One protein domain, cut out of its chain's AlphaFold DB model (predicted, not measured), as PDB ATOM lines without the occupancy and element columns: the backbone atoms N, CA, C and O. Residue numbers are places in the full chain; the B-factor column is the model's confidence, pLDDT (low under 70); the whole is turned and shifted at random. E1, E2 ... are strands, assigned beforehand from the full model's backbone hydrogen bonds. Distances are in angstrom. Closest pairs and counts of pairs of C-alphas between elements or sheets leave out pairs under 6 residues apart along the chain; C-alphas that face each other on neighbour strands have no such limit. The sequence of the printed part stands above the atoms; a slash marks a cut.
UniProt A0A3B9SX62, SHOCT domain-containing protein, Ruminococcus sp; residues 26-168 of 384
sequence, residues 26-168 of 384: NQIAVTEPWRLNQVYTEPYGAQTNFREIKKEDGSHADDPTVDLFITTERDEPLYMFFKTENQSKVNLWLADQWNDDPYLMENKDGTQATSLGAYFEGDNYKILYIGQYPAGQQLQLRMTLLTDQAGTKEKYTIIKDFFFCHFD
ATOM      1  N   ASN A  26      10.098  -7.823  61.950       90.12
ATOM      2  CA  ASN A  26      10.264  -6.598  61.177       90.12
ATOM      3  C   ASN A  26       9.414  -6.672  59.912       90.12
ATOM      4  O   ASN A  26       9.631  -7.541  59.071       90.12
ATOM      5  N   GLN A  27       8.425  -5.787  59.794       90.81
ATOM      6  CA  GLN A  27       7.531  -5.757  58.639       90.81
ATOM      7  C   GLN A  27       8.229  -5.145  57.421       90.81
ATOM      8  O   GLN A  27       8.855  -4.094  57.523       90.81
ATOM      9  N   ILE A  28       8.042  -5.781  56.270       89.56
ATOM     10  CA  ILE A  28       8.491  -5.335  54.956       89.56
ATOM     11  C   ILE A  28       7.362  -4.558  54.289       89.56
ATOM     12  O   ILE A  28       6.186  -4.933  54.374       89.56
ATOM     13  N   ALA A  29       7.720  -3.485  53.588       81.38
ATOM     14  CA  ALA A  29       6.773  -2.771  52.752       81.38
ATOM     15  C   ALA A  29       6.337  -3.638  51.559       81.38
ATOM     16  O   ALA A  29       7.156  -4.126  50.778       81.38
ATOM     17  N   VAL A  30       5.026  -3.791  51.385       82.31
ATOM     18  CA  VAL A  30       4.461  -4.306  50.134       82.31
ATOM     19  C   VAL A  30       4.517  -3.187  49.104       82.31
ATOM     20  O   VAL A  30       4.126  -2.059  49.398       82.31
ATOM     21  N   THR A  31       4.990  -3.485  47.894       77.94
ATOM     22  CA  THR A  31       5.005  -2.480  46.827       77.94
ATOM     23  C   THR A  31       3.586  -2.280  46.303       77.94
ATOM     24  O   THR A  31       3.002  -3.189  45.714       77.94
ATOM     25  N   GLU A  32       3.039  -1.087  46.524       68.19
ATOM     26  CA  GLU A  32       1.776  -0.639  45.939       68.19
ATOM     27  C   GLU A  32       2.006   0.168  44.647       68.19
ATOM     28  O   GLU A  32       3.026   0.855  44.522       68.19
ATOM     29  N   PRO A  33       1.056   0.136  43.693       78.31
ATOM     30  CA  PRO A  33      -0.242  -0.547  43.761       78.31
ATOM     31  C   PRO A  33      -0.142  -2.066  43.551       78.31
ATOM     32  O   PRO A  33       0.713  -2.544  42.806       78.31
ATOM     33  N   TRP A  34      -1.060  -2.821  44.165       87.81
ATOM     34  CA  TRP A  34      -1.258  -4.235  43.830       87.81
ATOM     35  C   TRP A  34      -1.626  -4.370  42.359       87.81
ATOM     36  O   TRP A  34      -2.317  -3.511  41.799       87.81
ATOM     37  N   ARG A  35      -1.253  -5.489  41.741       91.69
ATOM     38  CA  ARG A  35      -1.775  -5.790  40.413       91.69
ATOM     39  C   ARG A  35      -3.029  -6.640  40.522       91.69
ATOM     40  O   ARG A  35      -3.023  -7.702  41.132       91.69
ATOM     41  N   LEU A  36      -4.087  -6.177  39.870       94.50
ATOM     42  CA  LEU A  36      -5.377  -6.849  39.811       94.50
ATOM     43  C   LEU A  36      -5.582  -7.455  38.419       94.50
ATOM     44  O   LEU A  36      -5.372  -6.779  37.411       94.50
ATOM     45  N   ASN A  37      -6.025  -8.708  38.358       94.69
ATOM     46  CA  ASN A  37      -6.440  -9.376  37.126       94.69
ATOM     47  C   ASN A  37      -7.845  -9.946  37.315       94.69
ATOM     48  O   ASN A  37      -8.051 -10.773  38.196       94.69
ATOM     49  N   GLN A  38      -8.809  -9.495  36.505       94.94
ATOM     50  CA  GLN A  38     -10.235  -9.827  36.670       94.94
ATOM     51  C   GLN A  38     -10.755  -9.543  38.094       94.94
ATOM     52  O   GLN A  38     -11.665 -10.214  38.569       94.94
ATOM     53  N   VAL A  39     -10.172  -8.556  38.778       96.25
ATOM     54  CA  VAL A  39     -10.509  -8.152  40.147       96.25
ATOM     55  C   VAL A  39     -10.620  -6.637  40.207       96.25
ATOM     56  O   VAL A  39      -9.876  -5.922  39.538       96.25
ATOM     57  N   TYR A  40     -11.530  -6.148  41.036       95.88
ATOM     58  CA  TYR A  40     -11.571  -4.760  41.467       95.88
ATOM     59  C   TYR A  40     -11.699  -4.683  42.990       95.88
ATOM     60  O   TYR A  40     -12.011  -5.672  43.656       95.88
ATOM     61  N   THR A  41     -11.437  -3.503  43.544       96.44
ATOM     62  CA  THR A  41     -11.465  -3.266  44.989       96.44
ATOM     63  C   THR A  41     -12.592  -2.322  45.375       96.44
ATOM     64  O   THR A  41     -12.827  -1.323  44.694       96.44
ATOM     65  N   GLU A  42     -13.232  -2.581  46.510       95.94
ATOM     66  CA  GLU A  42     -14.194  -1.674  47.136       95.94
ATOM     67  C   GLU A  42     -13.976  -1.607  48.662       95.94
ATOM     68  O   GLU A  42     -13.497  -2.577  49.258       95.94
ATOM     69  N   PRO A  43     -14.295  -0.482  49.328       96.25
ATOM     70  CA  PRO A  43     -14.164  -0.381  50.780       96.25
ATOM     71  C   PRO A  43     -15.105  -1.339  51.523       96.25
ATOM     72  O   PRO A  43     -16.283  -1.451  51.183       96.25
ATOM     73  N   TYR A  44     -14.617  -1.954  52.602       95.19
ATOM     74  CA  TYR A  44     -15.405  -2.774  53.524       95.19
ATOM     75  C   TYR A  44     -15.086  -2.388  54.975       95.19
ATOM     76  O   TYR A  44     -14.252  -2.992  55.649       95.19
ATOM     77  N   GLY A  45     -15.719  -1.320  55.463       94.19
ATOM     78  CA  GLY A  45     -15.386  -0.744  56.768       94.19
ATOM     79  C   GLY A  45     -13.929  -0.267  56.804       94.19
ATOM     80  O   GLY A  45     -13.548   0.590  56.014       94.19
ATOM     81  N   ALA A  46     -13.125  -0.831  57.710       94.31
ATOM     82  CA  ALA A  46     -11.680  -0.587  57.799       94.31
ATOM     83  C   ALA A  46     -10.834  -1.596  56.990       94.31
ATOM     84  O   ALA A  46      -9.632  -1.700  57.217       94.31
ATOM     85  N   GLN A  47     -11.463  -2.384  56.114       95.75
ATOM     86  CA  GLN A  47     -10.839  -3.406  55.273       95.75
ATOM     87  C   GLN A  47     -11.073  -3.098  53.787       95.75
ATOM     88  O   GLN A  47     -11.902  -2.256  53.431       95.75
ATOM     89  N   THR A  48     -10.380  -3.825  52.917       95.31
ATOM     90  CA  THR A  48     -10.553  -3.783  51.462       95.31
ATOM     91  C   THR A  48     -11.207  -5.074  50.988       95.31
ATOM     92  O   THR A  48     -10.702  -6.160  51.271       95.31
ATOM     93  N   ASN A  49     -12.320  -4.973  50.260       95.62
ATOM     94  CA  ASN A  49     -12.926  -6.107  49.568       95.62
ATOM     95  C   ASN A  49     -12.350  -6.211  48.152       95.62
ATOM     96  O   ASN A  49     -12.509  -5.294  47.349       95.62
ATOM     97  N   PHE A  50     -11.699  -7.328  47.857       96.19
ATOM     98  CA  PHE A  50     -11.237  -7.712  46.530       96.19
ATOM     99  C   PHE A  50     -12.279  -8.624  45.916       96.19
ATOM    100  O   PHE A  50     -12.561  -9.694  46.453       96.19
ATOM    101  N   ARG A  51     -12.840  -8.217  44.784       95.25
ATOM    102  CA  ARG A  51     -13.983  -8.896  44.188       95.25
ATOM    103  C   ARG A  51     -13.762  -9.133  42.711       95.25
ATOM    104  O   ARG A  51     -13.193  -8.287  42.023       95.25
ATOM    105  N   GLU A  52     -14.182 -10.293  42.226       95.75
ATOM    106  CA  GLU A  52     -14.032 -10.613  40.812       95.75
ATOM    107  C   GLU A  52     -14.835  -9.664  39.908       95.75
ATOM    108  O   GLU A  52     -15.899  -9.154  40.264       95.75
ATOM    109  N   ILE A  53     -14.346  -9.489  38.685       95.56
ATOM    110  CA  ILE A  53     -15.068  -8.858  37.587       95.56
ATOM    111  C   ILE A  53     -15.725  -9.974  36.775       95.56
ATOM    112  O   ILE A  53     -15.036 -10.790  36.160       95.56
ATOM    113  N   LYS A  54     -17.060 -10.011  36.755       92.00
ATOM    114  CA  LYS A  54     -17.808 -10.946  35.902       92.00
ATOM    115  C   LYS A  54     -17.553 -10.669  34.420       92.00
ATOM    116  O   LYS A  54     -17.363  -9.521  34.018       92.00
ATOM    117  N   LYS A  55     -17.600 -11.722  33.607       92.12
ATOM    118  CA  LYS A  55     -17.527 -11.615  32.145       92.12
ATOM    119  C   LYS A  55     -18.794 -10.951  31.592       92.12
ATOM    120  O   LYS A  55     -19.822 -10.889  32.267       92.12
ATOM    121  N   GLU A  56     -18.736 -10.488  30.343       93.25
ATOM    122  CA  GLU A  56     -19.865  -9.813  29.676       93.25
ATOM    123  C   GLU A  56     -21.131 -10.682  29.589       93.25
ATOM    124  O   GLU A  56     -22.244 -10.165  29.641       93.25
ATOM    125  N   ASP A  57     -20.972 -12.006  29.511       91.56
ATOM    126  CA  ASP A  57     -22.072 -12.978  29.500       91.56
ATOM    127  C   ASP A  57     -22.672 -13.254  30.897       91.56
ATOM    128  O   ASP A  57     -23.578 -14.076  31.040       91.56
ATOM    129  N   GLY A  58     -22.180 -12.567  31.935       88.50
ATOM    130  CA  GLY A  58     -22.605 -12.715  33.325       88.50
ATOM    131  C   GLY A  58     -21.966 -13.893  34.065       88.50
ATOM    132  O   GLY A  58     -22.256 -14.079  35.253       88.50
ATOM    133  N   SER A  59     -21.100 -14.669  33.408       90.06
ATOM    134  CA  SER A  59     -20.355 -15.755  34.046       90.06
ATOM    135  C   SER A  59     -19.221 -15.234  34.938       90.06
ATOM    136  O   SER A  59     -18.775 -14.086  34.842       90.06
ATOM    137  N   HIS A  60     -18.791 -16.083  35.871       91.12
ATOM    138  CA  HIS A  60     -17.729 -15.785  36.831       91.12
ATOM    139  C   HIS A  60     -16.350 -15.730  36.155       91.12
ATOM    140  O   HIS A  60     -16.133 -16.359  35.117       91.12
ATOM    141  N   ALA A  61     -15.420 -14.980  36.750       91.50
ATOM    142  CA  ALA A  61     -14.044 -14.884  36.279       91.50
ATOM    143  C   ALA A  61     -13.375 -16.267  36.317       91.50
ATOM    144  O   ALA A  61     -13.625 -17.056  37.236       91.50
ATOM    145  N   ASP A  62     -12.517 -16.575  35.341       89.50
ATOM    146  CA  ASP A  62     -11.846 -17.880  35.294       89.50
ATOM    147  C   ASP A  62     -10.808 -17.971  36.418       89.50
ATOM    148  O   ASP A  62     -10.906 -18.848  37.282       89.50
ATOM    149  N   ASP A  63      -9.896 -16.995  36.468       90.44
ATOM    150  CA  ASP A  63      -8.787 -16.921  37.424       90.44
ATOM    151  C   ASP A  63      -8.598 -15.472  37.927       90.44
ATOM    152  O   ASP A  63      -7.692 -14.763  37.480       90.44
ATOM    153  N   PRO A  64      -9.496 -14.978  38.804       95.00
ATOM    154  CA  PRO A  64      -9.361 -13.655  39.403       95.00
ATOM    155  C   PRO A  64      -8.220 -13.633  40.424       95.00
ATOM    156  O   PRO A  64      -8.244 -14.375  41.411       95.00
ATOM    157  N   THR A  65      -7.227 -12.769  40.207       96.12
ATOM    158  CA  THR A  65      -5.994 -12.747  41.007       96.12
ATOM    159  C   THR A  65      -5.605 -11.349  41.469       96.12
ATOM    160  O   THR A  65      -5.863 -10.339  40.808       96.12
ATOM    161  N   VAL A  66      -4.939 -11.317  42.620       95.88
ATOM    162  CA  VAL A  66      -4.270 -10.152  43.197       95.88
ATOM    163  C   VAL A  66      -2.805 -10.515  43.375       95.88
ATOM    164  O   VAL A  66      -2.491 -11.476  44.076       95.88
ATOM    165  N   ASP A  67      -1.910  -9.773  42.737       94.69
ATOM    166  CA  ASP A  67      -0.471  -9.977  42.856       94.69
ATOM    167  C   ASP A  67       0.157  -8.894  43.730       94.69
ATOM    168  O   ASP A  67      -0.082  -7.693  43.556       94.69
ATOM    169  N   LEU A  68       0.968  -9.361  44.673       94.19
ATOM    170  CA  LEU A  68       1.711  -8.572  45.639       94.19
ATOM    171  C   LEU A  68       3.196  -8.720  45.327       94.19
ATOM    172  O   LEU A  68       3.687  -9.822  45.074       94.19
ATOM    173  N   PHE A  69       3.907  -7.604  45.376       91.81
ATOM    174  CA  PHE A  69       5.311  -7.536  45.010       91.81
ATOM    175  C   PHE A  69       6.137  -7.129  46.221       91.81
ATOM    176  O   PHE A  69       5.868  -6.110  46.867       91.81
ATOM    177  N   ILE A  70       7.123  -7.959  46.546       92.31
ATOM    178  CA  ILE A  70       7.900  -7.862  47.780       92.31
ATOM    179  C   ILE A  70       9.367  -7.805  47.386       92.31
ATOM    180  O   ILE A  70       9.819  -8.595  46.562       92.31
ATOM    181  N   THR A  71      10.117  -6.881  47.976       92.81
ATOM    182  CA  THR A  71      11.580  -6.887  47.897       92.81
ATOM    183  C   THR A  71      12.100  -7.168  49.291       92.81
ATOM    184  O   THR A  71      11.778  -6.440  50.225       92.81
ATOM    185  N   THR A  72      12.853  -8.250  49.446       91.94
ATOM    186  CA  THR A  72      13.458  -8.587  50.737       91.94
ATOM    187  C   THR A  72      14.523  -7.565  51.107       91.94
ATOM    188  O   THR A  72      15.279  -7.095  50.258       91.94
ATOM    189  N   GLU A  73      14.587  -7.193  52.381       89.88
ATOM    190  CA  GLU A  73      15.549  -6.195  52.867       89.88
ATOM    191  C   GLU A  73      16.777  -6.853  53.505       89.88
ATOM    192  O   GLU A  73      17.834  -6.231  53.618       89.88
ATOM    193  N   ARG A  74      16.635  -8.114  53.925       87.81
ATOM    194  CA  ARG A  74      17.621  -8.871  54.698       87.81
ATOM    195  C   ARG A  74      17.640 -10.336  54.270       87.81
ATOM    196  O   ARG A  74      16.641 -10.843  53.766       87.81
ATOM    197  N   ASP A  75      18.761 -11.005  54.528       91.31
ATOM    198  CA  ASP A  75      18.904 -12.463  54.399       91.31
ATOM    199  C   ASP A  75      18.355 -13.167  55.651       91.31
ATOM    200  O   ASP A  75      19.077 -13.801  56.415       91.31
ATOM    201  N   GLU A  76      17.064 -12.968  55.906       90.25
ATOM    202  CA  GLU A  76      16.345 -13.509  57.059       90.25
ATOM    203  C   GLU A  76      15.109 -14.289  56.580       90.25
ATOM    204  O   GLU A  76      14.509 -13.932  55.555       90.25
ATOM    205  N   PRO A  77      14.668 -15.326  57.320       93.00
ATOM    206  CA  PRO A  77      13.401 -16.008  57.081       93.00
ATOM    207  C   PRO A  77      12.232 -15.037  56.874       93.00
ATOM    208  O   PRO A  77      12.009 -14.135  57.684       93.00
ATOM    209  N   LEU A  78      11.475 -15.236  55.797       94.31
ATOM    210  CA  LEU A  78      10.324 -14.433  55.414       94.31
ATOM    211  C   LEU A  78       9.025 -15.155  55.768       94.31
ATOM    212  O   LEU A  78       8.814 -16.325  55.431       94.31
ATOM    213  N   TYR A  79       8.120 -14.419  56.398       95.56
ATOM    214  CA  TYR A  79       6.802 -14.899  56.779       95.56
ATOM    215  C   TYR A  79       5.712 -13.973  56.266       95.56
ATOM    216  O   TYR A  79       5.938 -12.777  56.089       95.56
ATOM    217  N   MET A  80       4.508 -14.511  56.087       95.19
ATOM    218  CA  MET A  80       3.324 -13.732  55.738       95.19
ATOM    219  C   MET A  80       2.150 -13.987  56.681       95.19
ATOM    220  O   MET A  80       1.997 -15.077  57.237       95.19
ATOM    221  N   PHE A  81       1.290 -12.981  56.817       95.00
ATOM    222  CA  PHE A  81      -0.010 -13.092  57.466       95.00
ATOM    223  C   PHE A  81      -0.982 -12.068  56.879       95.00
ATOM    224  O   PHE A  81      -0.736 -10.865  56.917       95.00
ATOM    225  N   PHE A  82      -2.105 -12.522  56.334       94.94
ATOM    226  CA  PHE A  82      -3.121 -11.617  55.791       94.94
ATOM    227  C   PHE A  82      -4.224 -11.418  56.808       94.94
ATOM    228  O   PHE A  82      -5.049 -12.304  57.009       94.94
ATOM    229  N   LYS A  83      -4.237 -10.268  57.474       94.00
ATOM    230  CA  LYS A  83      -5.212  -9.992  58.524       94.00
ATOM    231  C   LYS A  83      -6.577  -9.736  57.907       94.00
ATOM    232  O   LYS A  83      -6.711  -8.910  57.011       94.00
ATOM    233  N   THR A  84      -7.593 -10.398  58.441       93.38
ATOM    234  CA  THR A  84      -8.993 -10.178  58.077       93.38
ATOM    235  C   THR A  84      -9.914 -10.442  59.263       93.38
ATOM    236  O   THR A  84      -9.591 -11.225  60.161       93.38
ATOM    237  N   GLU A  85     -11.069  -9.787  59.258       91.31
ATOM    238  CA  GLU A  85     -12.207 -10.095  60.131       91.31
ATOM    239  C   GLU A  85     -13.204 -11.046  59.431       91.31
ATOM    240  O   GLU A  85     -14.066 -11.633  60.082       91.31
ATOM    241  N   ASN A  86     -13.062 -11.249  58.113       90.06
ATOM    242  CA  ASN A  86     -13.982 -12.000  57.260       90.06
ATOM    243  C   ASN A  86     -13.205 -12.976  56.361       90.06
ATOM    244  O   ASN A  86     -12.888 -12.685  55.209       90.06
ATOM    245  N   GLN A  87     -12.914 -14.156  56.904       87.62
ATOM    246  CA  GLN A  87     -12.202 -15.219  56.196       87.62
ATOM    247  C   GLN A  87     -12.988 -15.679  54.962       87.62
ATOM    248  O   GLN A  87     -14.127 -16.128  55.079       87.62
ATOM    249  N   SER A  88     -12.378 -15.545  53.785       88.56
ATOM    250  CA  SER A  88     -12.912 -16.026  52.507       88.56
ATOM    251  C   SER A  88     -11.793 -16.732  51.760       88.56
ATOM    252  O   SER A  88     -10.721 -16.153  51.579       88.56
ATOM    253  N   LYS A  89     -12.027 -17.986  51.368       91.00
ATOM    254  CA  LYS A  89     -11.005 -18.883  50.824       91.00
ATOM    255  C   LYS A  89     -10.259 -18.269  49.635       91.00
ATOM    256  O   LYS A  89     -10.867 -17.780  48.683       91.00
ATOM    257  N   VAL A  90      -8.935 -18.384  49.656       94.56
ATOM    258  CA  VAL A  90      -8.044 -18.034  48.537       94.56
ATOM    259  C   VAL A  90      -6.999 -19.125  48.337       94.56
ATOM    260  O   VAL A  90      -6.785 -19.942  49.231       94.56
ATOM    261  N   ASN A  91      -6.340 -19.143  47.180       95.06
ATOM    262  CA  ASN A  91      -5.129 -19.940  46.969       95.06
ATOM    263  C   ASN A  91      -3.921 -19.022  46.822       95.06
ATOM    264  O   ASN A  91      -4.036 -17.954  46.219       95.06
ATOM    265  N   LEU A  92      -2.775 -19.447  47.345       96.56
ATOM    266  CA  LEU A  92      -1.551 -18.657  47.337       96.56
ATOM    267  C   LEU A  92      -0.458 -19.322  46.497       96.56
ATOM    268  O   LEU A  92      -0.267 -20.541  46.545       96.56
ATOM    269  N   TRP A  93       0.285 -18.501  45.760       96.38
ATOM    270  CA  TRP A  93       1.401 -18.918  44.913       96.38
ATOM    271  C   TRP A  93       2.561 -17.944  45.056       96.38
ATOM    272  O   TRP A  93       2.333 -16.740  45.142       96.38
ATOM    273  N   LEU A  94       3.789 -18.451  45.043       96.50
ATOM    274  CA  LEU A  94       4.999 -17.654  45.199       96.50
ATOM    275  C   LEU A  94       5.979 -17.927  44.055       96.50
ATOM    276  O   LEU A  94       6.430 -19.060  43.893       96.50
ATOM    277  N   ALA A  95       6.325 -16.887  43.298       95.56
ATOM    278  CA  ALA A  95       7.565 -16.853  42.528       95.56
ATOM    279  C   ALA A  95       8.612 -16.136  43.365       95.56
ATOM    280  O   ALA A  95       8.423 -14.986  43.776       95.56
ATOM    281  N   ASP A  96       9.711 -16.830  43.612       93.12
ATOM    282  CA  ASP A  96      10.842 -16.318  44.360       93.12
ATOM    283  C   ASP A  96      11.882 -15.620  43.481       93.12
ATOM    284  O   ASP A  96      12.802 -14.990  43.996       93.12
ATOM    285  N   GLN A  97      11.719 -15.663  42.160       91.19
ATOM    286  CA  GLN A  97      12.510 -14.889  41.214       91.19
ATOM    287  C   GLN A  97      11.603 -14.047  40.323       91.19
ATOM    288  O   GLN A  97      10.860 -14.585  39.503       91.19
ATOM    289  N   TRP A  98      11.721 -12.726  40.436       86.44
ATOM    290  CA  TRP A  98      10.956 -11.787  39.621       86.44
ATOM    291  C   TRP A  98      11.044 -12.060  38.117       86.44
ATOM    292  O   TRP A  98      12.123 -11.987  37.519       86.44
ATOM    293  N   ASN A  99       9.887 -12.298  37.505       87.50
ATOM    294  CA  ASN A  99       9.727 -12.393  36.063       87.50
ATOM    295  C   ASN A  99       9.325 -11.027  35.486       87.50
ATOM    296  O   ASN A  99       8.403 -10.377  35.978       87.50
ATOM    297  N   ASP A 100      10.027 -10.591  34.437       84.69
ATOM    298  CA  ASP A 100       9.761  -9.314  33.771       84.69
ATOM    299  C   ASP A 100       8.397  -9.303  33.057       84.69
ATOM    300  O   ASP A 100       7.830  -8.227  32.868       84.69
ATOM    301  N   ASP A 101       7.857 -10.475  32.685       85.81
ATOM    302  CA  ASP A 101       6.437 -10.629  32.356       85.81
ATOM    303  C   ASP A 101       5.684 -10.980  33.634       85.81
ATOM    304  O   ASP A 101       5.681 -12.134  34.076       85.81
ATOM    305  N   PRO A 102       5.009 -10.005  34.247       71.06
ATOM    306  CA  PRO A 102       4.518 -10.222  35.576       71.06
ATOM    307  C   PRO A 102       3.215 -11.061  35.493       71.06
ATOM    308  O   PRO A 102       2.787 -11.602  36.515       71.06
ATOM    309  N   TYR A 103       2.547 -11.177  34.331       80.94
ATOM    310  CA  TYR A 103       1.306 -11.956  34.178       80.94
ATOM    311  C   TYR A 103       1.546 -13.460  34.327       80.94
ATOM    312  O   TYR A 103       0.658 -14.179  34.803       80.94
ATOM    313  N   LEU A 104       2.752 -13.916  33.993       85.12
ATOM    314  CA  LEU A 104       3.181 -15.290  34.197       85.12
ATOM    315  C   LEU A 104       3.447 -15.543  35.679       85.12
ATOM    316  O   LEU A 104       4.154 -14.793  36.343       85.12
ATOM    317  N   MET A 105       2.853 -16.614  36.205       90.94
ATOM    318  CA  MET A 105       3.119 -17.070  37.567       90.94
ATOM    319  C   MET A 105       4.241 -18.114  37.556       90.94
ATOM    320  O   MET A 105       4.036 -19.281  37.884       90.94
ATOM    321  N   GLU A 106       5.423 -17.673  37.138       92.81
ATOM    322  CA  GLU A 106       6.636 -18.475  36.959       92.81
ATOM    323  C   GLU A 106       7.855 -17.643  37.363       92.81
ATOM    324  O   GLU A 106       7.833 -16.415  37.294       92.81
ATOM    325  N   ASN A 107       8.928 -18.310  37.765       92.56
ATOM    326  CA  ASN A 107      10.202 -17.680  38.071       92.56
ATOM    327  C   ASN A 107      10.924 -17.209  36.804       92.56
ATOM    328  O   ASN A 107      10.691 -17.708  35.702       92.56
ATOM    329  N   LYS A 108      11.868 -16.275  36.969       91.38
ATOM    330  CA  LYS A 108      12.705 -15.745  35.877       91.38
ATOM    331  C   LYS A 108      13.439 -16.818  35.067       91.38
ATOM    332  O   LYS A 108      13.669 -16.640  33.873       91.38
ATOM    333  N   ASP A 109      13.837 -17.907  35.712       91.56
ATOM    334  CA  ASP A 109      14.515 -19.045  35.085       91.56
ATOM    335  C   ASP A 109      13.566 -20.019  34.352       91.56
ATOM    336  O   ASP A 109      14.027 -21.001  33.767       91.56
ATOM    337  N   GLY A 110      12.259 -19.738  34.345       90.44
ATOM    338  CA  GLY A 110      11.218 -20.566  33.733       90.44
ATOM    339  C   GLY A 110      10.714 -21.702  34.626       90.44
ATOM    340  O   GLY A 110       9.940 -22.542  34.165       90.44
ATOM    341  N   THR A 111      11.146 -21.775  35.889       93.25
ATOM    342  CA  THR A 111      10.579 -22.728  36.852       93.25
ATOM    343  C   THR A 111       9.193 -22.280  37.327       93.25
ATOM    344  O   THR A 111       8.872 -21.093  37.361       93.25
ATOM    345  N   GLN A 112       8.328 -23.237  37.670       92.50
ATOM    346  CA  GLN A 112       6.969 -22.929  38.123       92.50
ATOM    347  C   GLN A 112       6.973 -22.304  39.518       92.50
ATOM    348  O   GLN A 112       7.771 -22.688  40.373       92.50
ATOM    349  N   ALA A 113       6.022 -21.401  39.764       93.94
ATOM    350  CA  ALA A 113       5.784 -20.868  41.096       93.94
ATOM    351  C   ALA A 113       5.433 -21.967  42.102       93.94
ATOM    352  O   ALA A 113       4.710 -22.923  41.806       93.94
ATOM    353  N   THR A 114       5.884 -21.780  43.337       95.94
ATOM    354  CA  THR A 114       5.561 -22.679  44.439       95.94
ATOM    355  C   THR A 114       4.129 -22.426  44.905       95.94
ATOM    356  O   THR A 114       3.765 -21.299  45.241       95.94
ATOM    357  N   SER A 115       3.304 -23.473  44.960       95.62
ATOM    358  CA  SER A 115       1.992 -23.383  45.607       95.62
ATOM    359  C   SER A 115       2.163 -23.354  47.124       95.62
ATOM    360  O   SER A 115       2.754 -24.266  47.698       95.62
ATOM    361  N   LEU A 116       1.609 -22.332  47.774       94.94
ATOM    362  CA  LEU A 116       1.524 -22.242  49.235       94.94
ATOM    363  C   LEU A 116       0.195 -22.805  49.771       94.94
ATOM    364  O   LEU A 116      -0.022 -22.853  50.981       94.94
ATOM    365  N   GLY A 117      -0.679 -23.268  48.870       92.81
ATOM    366  CA  GLY A 117      -1.959 -23.887  49.188       92.81
ATOM    367  C   GLY A 117      -3.076 -22.895  49.509       92.81
ATOM    368  O   GLY A 117      -2.957 -21.681  49.313       92.81
ATOM    369  N   ALA A 118      -4.196 -23.451  49.975       92.44
ATOM    370  CA  ALA A 118      -5.359 -22.673  50.367       92.44
ATOM    371  C   ALA A 118      -5.084 -21.883  51.656       92.44
ATOM    372  O   ALA A 118      -4.376 -22.356  52.547       92.44
ATOM    373  N   TYR A 119      -5.708 -20.713  51.767       91.81
ATOM    374  CA  TYR A 119      -5.659 -19.825  52.926       91.81
ATOM    375  C   TYR A 119      -7.089 -19.372  53.287       91.81
ATOM    376  O   TYR A 119      -7.947 -19.316  52.403       91.81
ATOM    377  N   PHE A 120      -7.352 -19.055  54.563       89.94
ATOM    378  CA  PHE A 120      -8.676 -18.714  55.134       89.94
ATOM    379  C   PHE A 120      -9.746 -19.834  55.205       89.94
ATOM    380  O   PHE A 120     -10.942 -19.556  55.221       89.94
ATOM    381  N   GLU A 121      -9.347 -21.098  55.270       79.75
ATOM    382  CA  GLU A 121     -10.190 -22.284  55.439       79.75
ATOM    383  C   GLU A 121      -9.651 -23.217  56.547       79.75
ATOM    384  O   GLU A 121      -8.502 -23.653  56.522       79.75
ATOM    385  N   GLY A 122     -10.490 -23.581  57.520       78.44
ATOM    386  CA  GLY A 122     -10.096 -24.516  58.579       78.44
ATOM    387  C   GLY A 122      -8.967 -23.974  59.466       78.44
ATOM    388  O   GLY A 122      -9.159 -22.999  60.188       78.44
ATOM    389  N   ASP A 123      -7.804 -24.624  59.441       81.81
ATOM    390  CA  ASP A 123      -6.630 -24.340  60.282       81.81
ATOM    391  C   ASP A 123      -5.502 -23.580  59.547       81.81
ATOM    392  O   ASP A 123      -4.380 -23.464  60.053       81.81
ATOM    393  N   ASN A 124      -5.769 -23.059  58.345       87.00
ATOM    394  CA  ASN A 124      -4.770 -22.370  57.520       87.00
ATOM    395  C   ASN A 124      -4.768 -20.832  57.678       87.00
ATOM    396  O   ASN A 124      -3.949 -20.174  57.043       87.00
ATOM    397  N   TYR A 125      -5.616 -20.243  58.534       92.38
ATOM    398  CA  TYR A 125      -5.515 -18.823  58.898       92.38
ATOM    399  C   TYR A 125      -4.436 -18.619  59.975       92.38
ATOM    400  O   TYR A 125      -4.722 -18.500  61.166       92.38
ATOM    401  N   LYS A 126      -3.170 -18.639  59.549       92.25
ATOM    402  CA  LYS A 126      -1.980 -18.624  60.415       92.25
ATOM    403  C   LYS A 126      -0.814 -17.897  59.755       92.25
ATOM    404  O   LYS A 126      -0.798 -17.723  58.544       92.25
ATOM    405  N   ILE A 127       0.190 -17.527  60.544       94.00
ATOM    406  CA  ILE A 127       1.467 -17.043  60.006       94.00
ATOM    407  C   ILE A 127       2.105 -18.171  59.179       94.00
ATOM    408  O   ILE A 127       2.244 -19.294  59.672       94.00
ATOM    409  N   LEU A 128       2.487 -17.878  57.937       94.38
ATOM    410  CA  LEU A 128       3.136 -18.827  57.032       94.38
ATOM    411  C   LEU A 128       4.596 -18.450  56.820       94.38
ATOM    412  O   LEU A 128       4.880 -17.311  56.473       94.38
ATOM    413  N   TYR A 129       5.500 -19.415  56.979       94.75
ATOM    414  CA  TYR A 129       6.869 -19.312  56.473       94.75
ATOM    415  C   TYR A 129       6.848 -19.492  54.954       94.75
ATOM    416  O   TYR A 129       6.328 -20.498  54.471       94.75
ATOM    417  N   ILE A 130       7.401 -18.532  54.216       94.75
ATOM    418  CA  ILE A 130       7.373 -18.522  52.746       94.75
ATOM    419  C   ILE A 130       8.765 -18.576  52.114       94.75
ATOM    420  O   ILE A 130       8.890 -18.394  50.908       94.75
ATOM    421  N   GLY A 131       9.801 -18.854  52.907       94.00
ATOM    422  CA  GLY A 131      11.177 -19.047  52.446       94.00
ATOM    423  C   GLY A 131      12.168 -18.093  53.105       94.00
ATOM    424  O   GLY A 131      11.795 -17.253  53.917       94.00
ATOM    425  N   GLN A 132      13.438 -18.231  52.748       93.75
ATOM    426  CA  GLN A 132      14.513 -17.315  53.114       93.75
ATOM    427  C   GLN A 132      15.227 -16.930  51.826       93.75
ATOM    428  O   GLN A 132      15.568 -17.802  51.026       93.75
ATOM    429  N   TYR A 133      15.422 -15.632  51.624       93.25
ATOM    430  CA  TYR A 133      15.927 -15.091  50.370       93.25
ATOM    431  C   TYR A 133      17.003 -14.038  50.643       93.25
ATOM    432  O   TYR A 133      16.896 -13.329  51.643       93.25
ATOM    433  N   PRO A 134      18.005 -13.890  49.758       93.19
ATOM    434  CA  PRO A 134      19.015 -12.849  49.897       93.19
ATOM    435  C   PRO A 134      18.398 -11.451  49.863       93.19
ATOM    436  O   PRO A 134      17.465 -11.208  49.100       93.19
ATOM    437  N   ALA A 135      18.986 -10.508  50.602       93.00
ATOM    438  CA  ALA A 135      18.582  -9.106  50.554       93.00
ATOM    439  C   ALA A 135      18.559  -8.562  49.111       93.00
ATOM    440  O   ALA A 135      19.493  -8.763  48.332       93.00
ATOM    441  N   GLY A 136      17.493  -7.841  48.769       92.38
ATOM    442  CA  GLY A 136      17.233  -7.308  47.435       92.38
ATOM    443  C   GLY A 136      16.522  -8.281  46.490       92.38
ATOM    444  O   GLY A 136      16.177  -7.878  45.378       92.38
ATOM    445  N   GLN A 137      16.268  -9.531  46.899       93.06
ATOM    446  CA  GLN A 137      15.498 -10.474  46.090       93.06
ATOM    447  C   GLN A 137      14.059  -9.970  45.935       93.06
ATOM    448  O   GLN A 137      13.376  -9.693  46.925       93.06
ATOM    449  N   GLN A 138      13.610  -9.881  44.684       92.38
ATOM    450  CA  GLN A 138      12.251  -9.498  44.319       92.38
ATOM    451  C   GLN A 138      11.386 -10.746  44.137       92.38
ATOM    452  O   GLN A 138      11.721 -11.632  43.349       92.38
ATOM    453  N   LEU A 139      10.268 -10.779  44.855       93.31
ATOM    454  CA  LEU A 139       9.314 -11.880  44.905       93.31
ATOM    455  C   LEU A 139       7.950 -11.403  44.397       93.31
ATOM    456  O   LEU A 139       7.556 -10.251  44.617       93.31
ATOM    457  N   GLN A 140       7.197 -12.318  43.793       93.88
ATOM    458  CA  GLN A 140       5.791 -12.122  43.457       93.88
ATOM    459  C   GLN A 140       4.952 -13.159  44.189       93.88
ATOM    460  O   GLN A 140       5.089 -14.363  43.964       93.88
ATOM    461  N   LEU A 141       4.039 -12.680  45.026       95.44
ATOM    462  CA  LEU A 141       3.028 -13.513  45.648       95.44
ATOM    463  C   LEU A 141       1.681 -13.272  44.966       95.44
ATOM    464  O   LEU A 141       1.170 -12.153  44.962       95.44
ATOM    465  N   ARG A 142       1.079 -14.332  44.438       96.00
ATOM    466  CA  ARG A 142      -0.258 -14.304  43.848       96.00
ATOM    467  C   ARG A 142      -1.284 -14.886  44.804       96.00
ATOM    468  O   ARG A 142      -1.157 -16.021  45.253       96.00
ATOM    469  N   MET A 143      -2.343 -14.123  45.033       96.19
ATOM    470  CA  MET A 143      -3.561 -14.551  45.702       96.19
ATOM    471  C   MET A 143      -4.668 -14.747  44.662       96.19
ATOM    472  O   MET A 143      -5.140 -13.783  44.063       96.19
ATOM    473  N   THR A 144      -5.095 -15.990  44.454       95.94
ATOM    474  CA  THR A 144      -6.247 -16.328  43.608       95.94
ATOM    475  C   THR A 144      -7.516 -16.328  44.453       95.94
ATOM    476  O   THR A 144      -7.603 -17.062  45.442       95.94
ATOM    477  N   LEU A 145      -8.516 -15.540  44.056       94.75
ATOM    478  CA  LEU A 145      -9.818 -15.505  44.719       94.75
ATOM    479  C   LEU A 145     -10.579 -16.794  44.397       94.75
ATOM    480  O   LEU A 145     -10.772 -17.144  43.229       94.75
ATOM    481  N   LEU A 146     -11.033 -17.499  45.432       90.56
ATOM    482  CA  LEU A 146     -11.812 -18.725  45.295       90.56
ATOM    483  C   LEU A 146     -13.241 -18.532  45.811       90.56
ATOM    484  O   LEU A 146     -13.637 -17.473  46.289       90.56
ATOM    485  N   THR A 147     -14.039 -19.585  45.665       83.06
ATOM    486  CA  THR A 147     -15.363 -19.701  46.265       83.06
ATOM    487  C   THR A 147     -15.598 -21.157  46.662       83.06
ATOM    488  O   THR A 147     -15.108 -22.069  45.992       83.06
ATOM    489  N   ASP A 148     -16.352 -21.390  47.736       67.94
ATOM    490  CA  ASP A 148     -16.622 -22.740  48.256       67.94
ATOM    491  C   ASP A 148     -17.498 -23.582  47.313       67.94
ATOM    492  O   ASP A 148     -17.607 -24.798  47.463       67.94
ATOM    493  N   GLN A 149     -18.138 -22.944  46.327       65.62
ATOM    494  CA  GLN A 149     -18.934 -23.611  45.302       65.62
ATOM    495  C   GLN A 149     -18.549 -23.101  43.916       65.62
ATOM    496  O   GLN A 149     -18.970 -22.025  43.488       65.62
ATOM    497  N   ALA A 150     -17.738 -23.893  43.214       59.22
ATOM    498  CA  ALA A 150     -17.270 -23.575  41.871       59.22
ATOM    499  C   ALA A 150     -18.446 -23.218  40.938       59.22
ATOM    500  O   ALA A 150     -19.360 -24.015  40.734       59.22
ATOM    501  N   GLY A 151     -18.406 -22.007  40.375       62.09
ATOM    502  CA  GLY A 151     -19.309 -21.554  39.311       62.09
ATOM    503  C   GLY A 151     -20.692 -21.048  39.738       62.09
ATOM    504  O   GLY A 151     -21.439 -20.614  38.866       62.09
ATOM    505  N   THR A 152     -21.054 -21.075  41.027       64.19
ATOM    506  CA  THR A 152     -22.389 -20.625  41.488       64.19
ATOM    507  C   THR A 152     -22.364 -19.377  42.360       64.19
ATOM    508  O   THR A 152     -23.407 -18.751  42.566       64.19
ATOM    509  N   LYS A 153     -21.197 -19.016  42.894       78.56
ATOM    510  CA  LYS A 153     -21.033 -17.894  43.813       78.56
ATOM    511  C   LYS A 153     -19.915 -16.978  43.366       78.56
ATOM    512  O   LYS A 153     -18.935 -17.403  42.762       78.56
ATOM    513  N   GLU A 154     -20.099 -15.715  43.719       86.19
ATOM    514  CA  GLU A 154     -19.105 -14.678  43.515       86.19
ATOM    515  C   GLU A 154     -17.808 -15.017  44.261       86.19
ATOM    516  O   GLU A 154     -17.846 -15.485  45.404       86.19
ATOM    517  N   LYS A 155     -16.674 -14.812  43.593       92.75
ATOM    518  CA  LYS A 155     -15.327 -14.961  44.147       92.75
ATOM    519  C   LYS A 155     -14.888 -13.618  44.722       92.75
ATOM    520  O   LYS A 155     -14.822 -12.616  44.005       92.75
ATOM    521  N   TYR A 156     -14.595 -13.595  46.015       93.62
ATOM    522  CA  TYR A 156     -14.141 -12.396  46.709       93.62
ATOM    523  C   TYR A 156     -13.293 -12.751  47.927       93.62
ATOM    524  O   TYR A 156     -13.337 -13.875  48.427       93.62
ATOM    525  N   THR A 157     -12.524 -11.782  48.409       94.81
ATOM    526  CA  THR A 157     -11.830 -11.866  49.691       94.81
ATOM    527  C   THR A 157     -11.705 -10.487  50.316       94.81
ATOM    528  O   THR A 157     -11.527  -9.491  49.619       94.81
ATOM    529  N   ILE A 158     -11.819 -10.415  51.638       94.88
ATOM    530  CA  ILE A 158     -11.731  -9.161  52.384       94.88
ATOM    531  C   ILE A 158     -10.428  -9.189  53.165       94.88
ATOM    532  O   ILE A 158     -10.228 -10.086  53.980       94.88
ATOM    533  N   ILE A 159      -9.556  -8.210  52.940       95.06
ATOM    534  CA  ILE A 159      -8.262  -8.095  53.615       95.06
ATOM    535  C   ILE A 159      -8.183  -6.750  54.327       95.06
ATOM    536  O   ILE A 159      -8.453  -5.704  53.739       95.06
ATOM    537  N   LYS A 160      -7.792  -6.780  55.599       94.81
ATOM    538  CA  LYS A 160      -7.467  -5.590  56.384       94.81
ATOM    539  C   LYS A 160      -6.055  -5.111  56.087       94.81
ATOM    540  O   LYS A 160      -5.877  -3.972  55.690       94.81
ATOM    541  N   ASP A 161      -5.085  -6.010  56.248       92.44
ATOM    542  CA  ASP A 161      -3.662  -5.717  56.104       92.44
ATOM    543  C   ASP A 161      -2.926  -6.934  55.529       92.44
ATOM    544  O   ASP A 161      -3.171  -8.076  55.939       92.44
ATOM    545  N   PHE A 162      -1.976  -6.681  54.630       94.00
ATOM    546  CA  PHE A 162      -1.002  -7.672  54.181       94.00
ATOM    547  C   PHE A 162       0.275  -7.527  55.015       94.00
ATOM    548  O   PHE A 162       1.000  -6.542  54.873       94.00
ATOM    549  N   PHE A 163       0.567  -8.499  55.880       94.31
ATOM    550  CA  PHE A 163       1.832  -8.540  56.606       94.31
ATOM    551  C   PHE A 163       2.813  -9.461  55.898       94.31
ATOM    552  O   PHE A 163       2.512 -10.632  55.669       94.31
ATOM    553  N   PHE A 164       3.999  -8.927  55.625       94.56
ATOM    554  CA  PHE A 164       5.198  -9.680  55.289       94.56
ATOM    555  C   PHE A 164       6.262  -9.276  56.286       94.56
ATOM    556  O   PHE A 164       6.508  -8.083  56.442       94.56
ATOM    557  N   CYS A 165       6.842 -10.232  56.996       93.94
ATOM    558  CA  CYS A 165       7.758  -9.936  58.086       93.94
ATOM    559  C   CYS A 165       8.989 -10.828  58.020       93.94
ATOM    560  O   CYS A 165       8.867 -12.034  57.797       93.94
ATOM    561  N   HIS A 166      10.150 -10.241  58.291       92.75
ATOM    562  CA  HIS A 166      11.340 -10.995  58.650       92.75
ATOM    563  C   HIS A 166      11.352 -11.297  60.153       92.75
ATOM    564  O   HIS A 166      10.825 -10.513  60.953       92.75
ATOM    565  N   PHE A 167      11.941 -12.436  60.515       89.00
ATOM    566  CA  PHE A 167      12.221 -12.802  61.901       89.00
ATOM    567  C   PHE A 167      13.722 -12.679  62.182       89.00
ATOM    568  O   PHE A 167      14.517 -13.437  61.627       89.00
ATOM    569  N   ASP A 168      14.080 -11.758  63.075       88.06
ATOM    570  CA  ASP A 168      15.449 -11.527  63.534       88.06
ATOM    571  C   ASP A 168      15.843 -12.628  64.536       88.06
ATOM    572  O   ASP A 168      15.670 -12.505  65.755       88.06
TER     573      ASP A 168
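What this domain is: This is residues 26 to 168 of the 384 residues of the protein "SHOCT domain-containing protein" of Ruminococcus sp (UniProt A0A3B9SX62). Look for a strand-built sandwich: the five-stranded sheet E1-E4-E9-E6-E7 makes one wall, the sheet E8-E5-E11 lies opposite it, and the sheet E2-E3-E10 crosses one end, its strands at 74 degrees to those of the large sheet. The printed part has 143 residues and no named helix; its eleven strands follow in the order E1 to E11, and each sheet is antiparallel throughout. The class is all strand, although under half of the residues, 70 of 143, are in named elements. The whole is compact, with a radius of gyration of the C-alphas of 15.1 A, and spans 46 by 33 by 26 A.

Where its parts are: Find C-alpha 30 at (4.461, -4.306, 50.134), where E1, residues 30 to 37, begins; it bends by 67 degrees at residue 33. Next come E2, residues 39 to 44, and E3, residues 47 to 52. E4, residues 65 to 71, is 19.8 A long, and E5, residues 77 to 83, 19.6 A. E6 is residues 90 to 95, E7 residues 114 to 119, and E8 residues 128 to 132. E9, residues 138 to 145, runs 22.9 A from C-alpha 138 at (12.251, -9.498, 44.319). E10, residues 156 to 159, runs on into E11, residues 161 to 167, at 57 degrees; E11 ends at C-alpha 167, (12.221, -12.802, 61.901).

How they stand to each other: Begin with the strongly twisted five-stranded sheet, whose edge strands are E1 and E7. Look for N 35 and O 67, 3.1 A apart, between E1 and E4; N 68 and O 141, 2.8 A, between E4 and E9; N 142 and O 93, 2.8 A, between E9 and E6; and N 116 and O 92, 2.9 A, in the hairpin E6 and E7. This sheet and E2-E3-E10 form a sandwich, two sheets face to face, 8.5 A centre to centre where they face each other. There N 42 and O 49 are 2.9 A apart in the hairpin E2 and E3, and N 50 and O 157 2.8 A between E3 and E10. In the third sheet, N 81 and O 163 are 2.9 A apart between E5 and E11, and N 130 and O 78 2.9 A between E8 and E5. E3 with E10, E4 with E9, E5 with E8 and E6 with E7 make a jelly roll, four nested antiparallel pairs. The closest C-alphas of E1 and E11, Val 30 and Phe 164, are 7.5 A apart; E1 and E5 are apart.

The domain as a whole: The C-alphas of Asp 57 and Asp 168 are the two farthest apart, at 50.7 A. The printed part has no cut. The links E3 to E4 and E6 to E7 are long, with 12 and 18 residues. The mean pLDDT of the printed part is 90.6; residue 32 and residues 148 to 152 are under 70.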